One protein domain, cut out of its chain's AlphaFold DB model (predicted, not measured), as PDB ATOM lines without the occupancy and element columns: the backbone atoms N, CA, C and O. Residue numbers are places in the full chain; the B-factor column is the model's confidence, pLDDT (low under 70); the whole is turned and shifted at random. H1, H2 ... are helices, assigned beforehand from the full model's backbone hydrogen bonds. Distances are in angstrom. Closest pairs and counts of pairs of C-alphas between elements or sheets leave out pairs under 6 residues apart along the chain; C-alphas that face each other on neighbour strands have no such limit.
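This is residues 19 to 87 of the 87 residues of an uncharacterized protein of Acinetobacter baumannii (UniProt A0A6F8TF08). Four short helices, H1 to H4, follow one another round a rough frame with few contacts among themselves, and one longer helix, H5, lies slanting over one face of that frame and packs on H1, H3 and H4. H1 and H3 pass on two sides of H5, H4 crosses near its first residues, and H2 lies across the far end of the frame, near the last residues of H5. The printed part has 69 residues with five named helices, in the order H1, H2, H3, H4, H5, and no named strand; its class is all helix. It is compact, with a radius of gyration of the C-alphas of 12.1 A, and spans 34 by 23 by 15 A.

H1 holds residues 19 to 29, beginning at C-alpha 19 at (21.006, 47.928, 28.327), and is 15.4 A long from first to last C-alpha. H2 follows with residues 33 to 41, 12.3 A. H3 holds residues 43 to 53, 15.4 A, beginning at C-alpha 43 at (35.513, 32.134, 27.171). H4, residues 57 to 63, measures 10.1 A. H5, residues 70 to 86, is the longest at 24.1 A and ends with C-alpha 86 at (37.226, 38.683, 17.893).

H5 is the hub and touches H1, H3 and H4. H1 and H5 run the same way at a steep tilt of 46 degrees; their closest C-alphas, those of Ile 23 and Phe 77, are 5.7 A apart. H3 touches H5 with residues 80 to 84 of H5 alone; the closest C-alphas are those of Leu 46 and Leu 83, 7.1 A apart. These two run opposite ways at a shallow tilt of 33 degrees, only just short of steep. H4 is about perpendicular to H5 at 78 degrees, and the closest C-alphas, of Ala 62 and Gly 72, are 4.2 A apart. With 1 of these 3 pairs at a shallow tilt, the helix packing is only just mostly crossed, that is, with lines set at large angles. H2 touches no helix but is near H5: the closest C-alphas, of Leu 39 and Val 84, are 7.0 A apart. H1 and H3 are apart, and H2 and H4 are apart. In H1, H2, H3, H4 and H5 every backbone O i to N i+4 pair is within hydrogen-bond range.

The two C-alphas farthest apart, those of Glu 34 in H2 and Arg 65 after H4, are 34.6 A from each other. The printed part has no cut and ends at residue 87, the chain's last residue. The links H1 to H2, H2 to H3 and H3 to H4 are tight, and the link H4 to H5, of 6 residues, is short. The mean pLDDT of the printed part is 96.4, and no printed residue is under 70.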
ATOM      1  N   SER A  19      20.470  47.699  29.671       93.25
ATOM      2  CA  SER A  19      21.006  47.928  28.327       93.25
ATOM      3  C   SER A  19      22.075  46.900  27.969       93.25
ATOM      4  O   SER A  19      22.039  46.315  26.892       93.25
ATOM      5  N   LEU A  20      22.986  46.613  28.898       94.62
ATOM      6  CA  LEU A  20      24.023  45.611  28.685       94.62
ATOM      7  C   LEU A  20      23.438  44.202  28.524       94.62
ATOM      8  O   LEU A  20      23.898  43.447  27.674       94.62
ATOM      9  N   PHE A  21      22.404  43.863  29.301       94.81
ATOM     10  CA  PHE A  21      21.671  42.605  29.153       94.81
ATOM     11  C   PHE A  21      21.028  42.480  27.764       94.81
ATOM     12  O   PHE A  21      21.180  41.450  27.112       94.81
ATOM     13  N   GLU A  22      20.361  43.532  27.285       95.56
ATOM     14  CA  GLU A  22      19.737  43.562  25.957       95.56
ATOM     15  C   GLU A  22      20.774  43.458  24.828       95.56
ATOM     16  O   GLU A  22      20.570  42.707  23.877       95.56
ATOM     17  N   ILE A  23      21.915  44.147  24.950       96.88
ATOM     18  CA  ILE A  23      23.017  44.069  23.979       96.88
ATOM     19  C   ILE A  23      23.541  42.632  23.871       96.88
ATOM     20  O   ILE A  23      23.637  42.101  22.763       96.88
ATOM     21  N   TRP A  24      23.851  41.992  25.004       97.31
ATOM     22  CA  TRP A  24      24.308  40.602  25.013       97.31
ATOM     23  C   TRP A  24      23.251  39.654  24.449       97.31
ATOM     24  O   TRP A  24      23.585  38.806  23.628       97.31
ATOM     25  N   GLY A  25      21.986  39.814  24.846       97.00
ATOM     26  CA  GLY A  25      20.884  38.995  24.344       97.00
ATOM     27  C   GLY A  25      20.757  39.059  22.822       97.00
ATOM     28  O   GLY A  25      20.715  38.016  22.176       97.00
ATOM     29  N   ASN A  26      20.779  40.267  22.251       97.44
ATOM     30  CA  ASN A  26      20.701  40.459  20.803       97.44
ATOM     31  C   ASN A  26      21.886  39.809  20.081       97.44
ATOM     32  O   ASN A  26      21.677  38.987  19.194       97.44
ATOM     33  N   ILE A  27      23.121  40.107  20.498       97.81
ATOM     34  CA  ILE A  27      24.323  39.587  19.829       97.81
ATOM     35  C   ILE A  27      24.376  38.060  19.900       97.81
ATOM     36  O   ILE A  27      24.611  37.409  18.886       97.81
ATOM     37  N   LEU A  28      24.131  37.480  21.078       96.94
ATOM     38  CA  LEU A  28      24.188  36.030  21.260       96.94
ATOM     39  C   LEU A  28      23.085  35.302  20.483       96.94
ATOM     40  O   LEU A  28      23.315  34.187  20.023       96.94
ATOM     41  N   SER A  29      21.914  35.925  20.306       97.38
ATOM     42  CA  SER A  29      20.802  35.335  19.546       97.38
ATOM     43  C   SER A  29      21.074  35.213  18.042       97.38
ATOM     44  O   SER A  29      20.443  34.395  17.377       97.38
ATOM     45  N   GLU A  30      22.018  35.995  17.516       96.50
ATOM     46  CA  GLU A  30      22.391  36.013  16.097       96.50
ATOM     47  C   GLU A  30      23.603  35.120  15.785       96.50
ATOM     48  O   GLU A  30      23.993  34.988  14.622       96.50
ATOM     49  N   LEU A  31      24.224  34.503  16.798       97.12
ATOM     50  CA  LEU A  31      25.411  33.681  16.583       97.12
ATOM     51  C   LEU A  31      25.081  32.381  15.852       97.12
ATOM     52  O   LEU A  31      24.146  31.654  16.189       97.12
ATOM     53  N   SER A  32      25.934  32.041  14.886       97.25
ATOM     54  CA  SER A  32      25.971  30.689  14.335       97.25
ATOM     55  C   SER A  32      26.498  29.700  15.382       97.25
ATOM     56  O   SER A  32      27.219  30.083  16.306       97.25
ATOM     57  N   ASN A  33      26.206  28.408  15.208       97.00
ATOM     58  CA  ASN A  33      26.725  27.375  16.106       97.00
ATOM     59  C   ASN A  33      28.266  27.334  16.123       97.00
ATOM     60  O   ASN A  33      28.868  27.155  17.175       97.00
ATOM     61  N   GLU A  34      28.914  27.549  14.973       97.00
ATOM     62  CA  GLU A  34      30.379  27.621  14.884       97.00
ATOM     63  C   GLU A  34      30.930  28.805  15.690       97.00
ATOM     64  O   GLU A  34      31.854  28.642  16.487       97.00
ATOM     65  N   SER A  35      30.323  29.986  15.538       96.94
ATOM     66  CA  SER A  35      30.715  31.189  16.279       96.94
ATOM     67  C   SER A  35      30.496  31.022  17.783       96.94
ATOM     68  O   SER A  35      31.340  31.436  18.571       96.94
ATOM     69  N   PHE A  36      29.398  30.379  18.187       97.19
ATOM     70  CA  PHE A  36      29.126  30.073  19.588       97.19
ATOM     71  C   PHE A  36      30.176  29.127  20.184       97.19
ATOM     72  O   PHE A  36      30.726  29.422  21.243       97.19
ATOM     73  N   VAL A  37      30.511  28.032  19.491       97.56
ATOM     74  CA  VAL A  37      31.542  27.083  19.946       97.56
ATOM     75  C   VAL A  37      32.907  27.764  20.058       97.56
ATOM     76  O   VAL A  37      33.618  27.564  21.041       97.56
ATOM     77  N   LYS A  38      33.268  28.615  19.089       97.19
ATOM     78  CA  LYS A  38      34.503  29.410  19.147       97.19
ATOM     79  C   LYS A  38      34.524  30.318  20.386       97.19
ATOM     80  O   LYS A  38      35.499  30.303  21.138       97.19
ATOM     81  N   LEU A  39      33.419  31.021  20.642       97.25
ATOM     82  CA  LEU A  39      33.257  31.898  21.800       97.25
ATOM     83  C   LEU A  39      33.352  31.127  23.128       97.25
ATOM     84  O   LEU A  39      33.936  31.622  24.092       97.25
ATOM     85  N   GLU A  40      32.806  29.908  23.181       97.25
ATOM     86  CA  GLU A  40      32.879  29.021  24.345       97.25
ATOM     87  C   GLU A  40      34.314  28.541  24.613       97.25
ATOM     88  O   GLU A  40      34.780  28.611  25.753       97.25
ATOM     89  N   ILE A  41      35.049  28.139  23.569       98.12
ATOM     90  CA  ILE A  41      36.471  27.768  23.666       98.12
ATOM     91  C   ILE A  41      37.307  28.952  24.177       98.12
ATOM     92  O   ILE A  41      38.188  28.776  25.020       98.12
ATOM     93  N   ASN A  42      37.003  30.168  23.715       97.88
ATOM     94  CA  ASN A  42      37.724  31.391  24.074       97.88
ATOM     95  C   ASN A  42      37.144  32.125  25.293       97.88
ATOM     96  O   ASN A  42      37.534  33.261  25.571       97.88
ATOM     97  N   LYS A  43      36.251  31.497  26.067       97.38
ATOM     98  CA  LYS A  43      35.513  32.134  27.171       97.38
ATOM     99  C   LYS A  43      36.398  32.891  28.164       97.38
ATOM    100  O   LYS A  43      36.060  33.999  28.574       97.38
ATOM    101  N   GLU A  44      37.533  32.320  28.553       97.88
ATOM    102  CA  GLU A  44      38.448  32.968  29.500       97.88
ATOM    103  C   GLU A  44      39.098  34.230  28.918       97.88
ATOM    104  O   GLU A  44      39.311  35.212  29.631       97.88
ATOM    105  N   LEU A  45      39.400  34.227  27.617       97.69
ATOM    106  CA  LEU A  45      39.911  35.406  26.924       97.69
ATOM    107  C   LEU A  45      38.811  36.462  26.785       97.69
ATOM    108  O   LEU A  45      39.034  37.616  27.155       97.69
ATOM    109  N   LEU A  46      37.609  36.048  26.377       97.94
ATOM    110  CA  LEU A  46      36.430  36.905  26.292       97.94
ATOM    111  C   LEU A  46      36.175  37.637  27.615       97.94
ATOM    112  O   LEU A  46      36.015  38.853  27.620       97.94
ATOM    113  N   LEU A  47      36.170  36.921  28.744       97.56
ATOM    114  CA  LEU A  47      35.925  37.511  30.064       97.56
ATOM    115  C   LEU A  47      37.024  38.500  30.476       97.56
ATOM    116  O   LEU A  47      36.719  39.548  31.051       97.56
ATOM    117  N   LYS A  48      38.291  38.206  30.158       97.75
ATOM    118  CA  LYS A  48      39.409  39.130  30.408       97.75
ATOM    119  C   LYS A  48      39.265  40.411  29.595       97.75
ATOM    120  O   LYS A  48      39.406  41.499  30.147       97.75
ATOM    121  N   GLU A  49      38.970  40.299  28.306       97.69
ATOM    122  CA  GLU A  49      38.814  41.450  27.413       97.69
ATOM    123  C   GLU A  49      37.552  42.259  27.733       97.69
ATOM    124  O   GLU A  49      37.591  43.489  27.761       97.69
ATOM    125  N   TYR A  50      36.464  41.581  28.091       97.25
ATOM    126  CA  TYR A  50      35.243  42.202  28.589       97.25
ATOM    127  C   TYR A  50      35.497  43.043  29.841       97.25
ATOM    128  O   TYR A  50      35.065  44.191  29.916       97.25
ATOM    129  N   ALA A  51      36.261  42.518  30.806       96.62
ATOM    130  CA  ALA A  51      36.631  43.268  32.004       96.62
ATOM    131  C   ALA A  51      37.447  44.533  31.680       96.62
ATOM    132  O   ALA A  51      37.347  45.534  32.392       96.62
ATOM    133  N   LEU A  52      38.234  44.525  30.597       96.94
ATOM    134  CA  LEU A  52      38.980  45.703  30.151       96.94
ATOM    135  C   LEU A  52      38.076  46.795  29.566       96.94
ATOM    136  O   LEU A  52      38.406  47.967  29.732       96.94
ATOM    137  N   LEU A  53      36.925  46.461  28.968       96.25
ATOM    138  CA  LEU A  53      35.976  47.467  28.465       96.25
ATOM    139  C   LEU A  53      35.455  48.386  29.577       96.25
ATOM    140  O   LEU A  53      35.263  49.575  29.347       96.25
ATOM    141  N   PHE A  54      35.304  47.884  30.806       95.06
ATOM    142  CA  PHE A  54      34.880  48.702  31.950       95.06
ATOM    143  C   PHE A  54      35.928  49.723  32.408       95.06
ATOM    144  O   PHE A  54      35.620  50.578  33.235       95.06
ATOM    145  N   LYS A  55      37.155  49.676  31.881       96.31
ATOM    146  CA  LYS A  55      38.154  50.731  32.108       96.31
ATOM    147  C   LYS A  55      37.967  51.919  31.165       96.31
ATOM    148  O   LYS A  55      38.585  52.957  31.374       96.31
ATOM    149  N   ASP A  56      37.127  51.777  30.142       96.38
ATOM    150  CA  ASP A  56      36.841  52.823  29.174       96.38
ATOM    151  C   ASP A  56      35.633  53.662  29.619       96.38
ATOM    152  O   ASP A  56      34.511  53.165  29.767       96.38
ATOM    153  N   LEU A  57      35.861  54.955  29.847       96.12
ATOM    154  CA  LEU A  57      34.827  55.878  30.316       96.12
ATOM    155  C   LEU A  57      33.669  56.015  29.319       96.12
ATOM    156  O   LEU A  57      32.508  56.022  29.726       96.12
ATOM    157  N   GLU A  58      33.965  56.071  28.022       95.81
ATOM    158  CA  GLU A  58      32.948  56.197  26.980       95.81
ATOM    159  C   GLU A  58      32.075  54.943  26.916       95.81
ATOM    160  O   GLU A  58      30.870  55.034  26.695       95.81
ATOM    161  N   PHE A  59      32.648  53.761  27.170       96.19
ATOM    162  CA  PHE A  59      31.888  52.510  27.194       96.19
ATOM    163  C   PHE A  59      30.925  52.518  28.371       96.19
ATOM    164  O   PHE A  59      29.731  52.293  28.194       96.19
ATOM    165  N   ASN A  60      31.439  52.848  29.559       95.56
ATOM    166  CA  ASN A  60      30.628  52.958  30.763       95.56
ATOM    167  C   ASN A  60      29.490  53.966  30.585       95.56
ATOM    168  O   ASN A  60      28.354  53.669  30.956       95.56
ATOM    169  N   ASN A  61      29.761  55.125  29.985       95.00
ATOM    170  CA  ASN A  61      28.740  56.128  29.694       95.00
ATOM    171  C   ASN A  61      27.697  55.602  28.702       95.00
ATOM    172  O   ASN A  61      26.500  55.769  28.944       95.00
ATOM    173  N   ALA A  62      28.129  54.927  27.633       96.31
ATOM    174  CA  ALA A  62      27.250  54.345  26.624       96.31
ATOM    175  C   ALA A  62      26.267  53.328  27.223       96.31
ATOM    176  O   ALA A  62      25.076  53.406  26.945       96.31
ATOM    177  N   ILE A  63      26.730  52.439  28.109       95.00
ATOM    178  CA  ILE A  63      25.878  51.413  28.736       95.00
ATOM    179  C   ILE A  63      25.121  51.909  29.977       95.00
ATOM    180  O   ILE A  63      24.371  51.137  30.566       95.00
ATOM    181  N   SER A  64      25.318  53.153  30.424       93.50
ATOM    182  CA  SER A  64      24.642  53.703  31.608       93.50
ATOM    183  C   SER A  64      23.917  55.011  31.297       93.50
ATOM    184  O   SER A  64      22.738  55.008  30.960       93.50
ATOM    185  N   ARG A  65      24.607  56.150  31.379       92.75
ATOM    186  CA  ARG A  65      24.028  57.490  31.234       92.75
ATOM    187  C   ARG A  65      23.432  57.738  29.844       92.75
ATOM    188  O   ARG A  65      22.482  58.508  29.720       92.75
ATOM    189  N   HIS A  66      23.983  57.115  28.807       93.75
ATOM    190  CA  HIS A  66      23.600  57.329  27.411       93.75
ATOM    191  C   HIS A  66      22.912  56.120  26.773       93.75
ATOM    192  O   HIS A  66      22.685  56.125  25.562       93.75
ATOM    193  N   SER A  67      22.508  55.134  27.577       92.19
ATOM    194  CA  SER A  67      21.982  53.852  27.101       92.19
ATOM    195  C   SER A  67      20.634  53.933  26.382       92.19
ATOM    196  O   SER A  67      20.216  52.965  25.762       92.19
ATOM    197  N   SER A  68      19.935  55.067  26.471       91.94
ATOM    198  CA  SER A  68      18.683  55.344  25.755       91.94
ATOM    199  C   SER A  68      18.863  56.246  24.531       91.94
ATOM    200  O   SER A  68      17.915  56.458  23.777       91.94
ATOM    201  N   SER A  69      20.062  56.797  24.319       96.31
ATOM    202  CA  SER A  69      20.368  57.602  23.136       96.31
ATOM    203  C   SER A  69      20.787  56.702  21.979       96.31
ATOM    204  O   SER A  69      21.514  55.734  22.193       96.31
ATOM    205  N   SER A  70      20.416  57.047  20.741       96.06
ATOM    206  CA  SER A  70      20.812  56.259  19.563       96.06
ATOM    207  C   SER A  70      22.329  56.065  19.490       96.06
ATOM    208  O   SER A  70      22.797  54.967  19.213       96.06
ATOM    209  N   LYS A  71      23.101  57.115  19.802       95.62
ATOM    210  CA  LYS A  71      24.566  57.050  19.844       95.62
ATOM    211  C   LYS A  71      25.065  56.062  20.900       95.62
ATOM    212  O   LYS A  71      25.851  55.189  20.565       95.62
ATOM    213  N   GLY A  72      24.599  56.168  22.146       95.56
ATOM    214  CA  GLY A  72      25.038  55.275  23.223       95.56
ATOM    215  C   GLY A  72      24.652  53.813  22.985       95.56
ATOM    216  O   GLY A  72      25.462  52.926  23.237       95.56
ATOM    217  N   VAL A  73      23.469  53.564  22.409       95.31
ATOM    218  CA  VAL A  73      23.049  52.219  21.983       95.31
ATOM    219  C   VAL A  73      24.000  51.664  20.920       95.31
ATOM    220  O   VAL A  73      24.519  50.562  21.091       95.31
ATOM    221  N   MET A  74      24.274  52.424  19.853       97.00
ATOM    222  CA  MET A  74      25.187  51.996  18.786       97.00
ATOM    223  C   MET A  74      26.614  51.774  19.298       97.00
ATOM    224  O   MET A  74      27.227  50.760  18.963       97.00
ATOM    225  N   ASP A  75      27.129  52.683  20.125       97.25
ATOM    226  CA  ASP A  75      28.491  52.614  20.659       97.25
ATOM    227  C   ASP A  75      28.646  51.401  21.599       97.25
ATOM    228  O   ASP A  75      29.586  50.619  21.458       97.25
ATOM    229  N   GLY A  76      27.696  51.185  22.518       96.94
ATOM    230  CA  GLY A  76      27.690  50.025  23.416       96.94
ATOM    231  C   GLY A  76      27.575  48.698  22.662       96.94
ATOM    232  O   GLY A  76      28.369  47.784  22.895       96.94
ATOM    233  N   PHE A  77      26.634  48.613  21.717       97.88
ATOM    234  CA  PHE A  77      26.432  47.422  20.893       97.88
ATOM    235  C   PHE A  77      27.671  47.086  20.062       97.88
ATOM    236  O   PHE A  77      28.149  45.954  20.101       97.88
ATOM    237  N   SER A  78      28.242  48.073  19.365       97.81
ATOM    238  CA  SER A  78      29.408  47.866  18.495       97.81
ATOM    239  C   SER A  78      30.610  47.336  19.272       97.81
ATOM    240  O   SER A  78      31.326  46.466  18.784       97.81
ATOM    241  N   ARG A  79      30.818  47.804  20.508       97.94
ATOM    242  CA  ARG A  79      31.940  47.349  21.339       97.94
ATOM    243  C   ARG A  79      31.797  45.920  21.833       97.94
ATOM    244  O   ARG A  79      32.779  45.182  21.797       97.94
ATOM    245  N   ILE A  80      30.596  45.510  22.244       98.00
ATOM    246  CA  ILE A  80      30.349  44.104  22.595       98.00
ATOM    247  C   ILE A  80      30.406  43.221  21.347       98.00
ATOM    248  O   ILE A  80      30.967  42.132  21.405       98.00
ATOM    249  N   LYS A  81      29.912  43.698  20.200       98.00
ATOM    250  CA  LYS A  81      29.965  42.946  18.944       98.00
ATOM    251  C   LYS A  81      31.402  42.683  18.496       98.00
ATOM    252  O   LYS A  81      31.749  41.531  18.268       98.00
ATOM    253  N   VAL A  82      32.261  43.706  18.484       97.75
ATOM    254  CA  VAL A  82      33.697  43.552  18.183       97.75
ATOM    255  C   VAL A  82      34.372  42.575  19.149       97.75
ATOM    256  O   VAL A  82      35.176  41.748  18.729       97.75
ATOM    257  N   LEU A  83      34.042  42.650  20.441       97.88
ATOM    258  CA  LEU A  83      34.555  41.724  21.451       97.88
ATOM    259  C   LEU A  83      34.154  40.268  21.145       97.88
ATOM    260  O   LEU A  83      35.001  39.379  21.234       97.88
ATOM    261  N   VAL A  84      32.892  40.029  20.780       97.62
ATOM    262  CA  VAL A  84      32.372  38.694  20.448       97.62
ATOM    263  C   VAL A  84      32.955  38.167  19.140       97.62
ATOM    264  O   VAL A  84      33.378  37.024  19.103       97.62
ATOM    265  N   GLU A  85      33.032  38.983  18.087       95.38
ATOM    266  CA  GLU A  85      33.558  38.570  16.772       95.38
ATOM    267  C   GLU A  85      35.059  38.247  16.806       95.38
ATOM    268  O   GLU A  85      35.551  37.396  16.056       95.38
ATOM    269  N   LYS A  86      35.800  38.930  17.681       94.81
ATOM    270  CA  LYS A  86      37.226  38.683  17.893       94.81
ATOM    271  C   LYS A  86      37.483  37.339  18.583       94.81
ATOM    272  O   LYS A  86      38.457  36.667  18.232       94.81
ATOM    273  N   ASN A  87      36.641  36.971  19.551       93.44
ATOM    274  CA  ASN A  87      36.740  35.718  20.306       93.44
ATOM    275  C   ASN A  87      36.001  34.571  19.602       93.44
ATOM    276  O   ASN A  87      36.194  33.417  20.028       93.44
TER     277      ASN A  87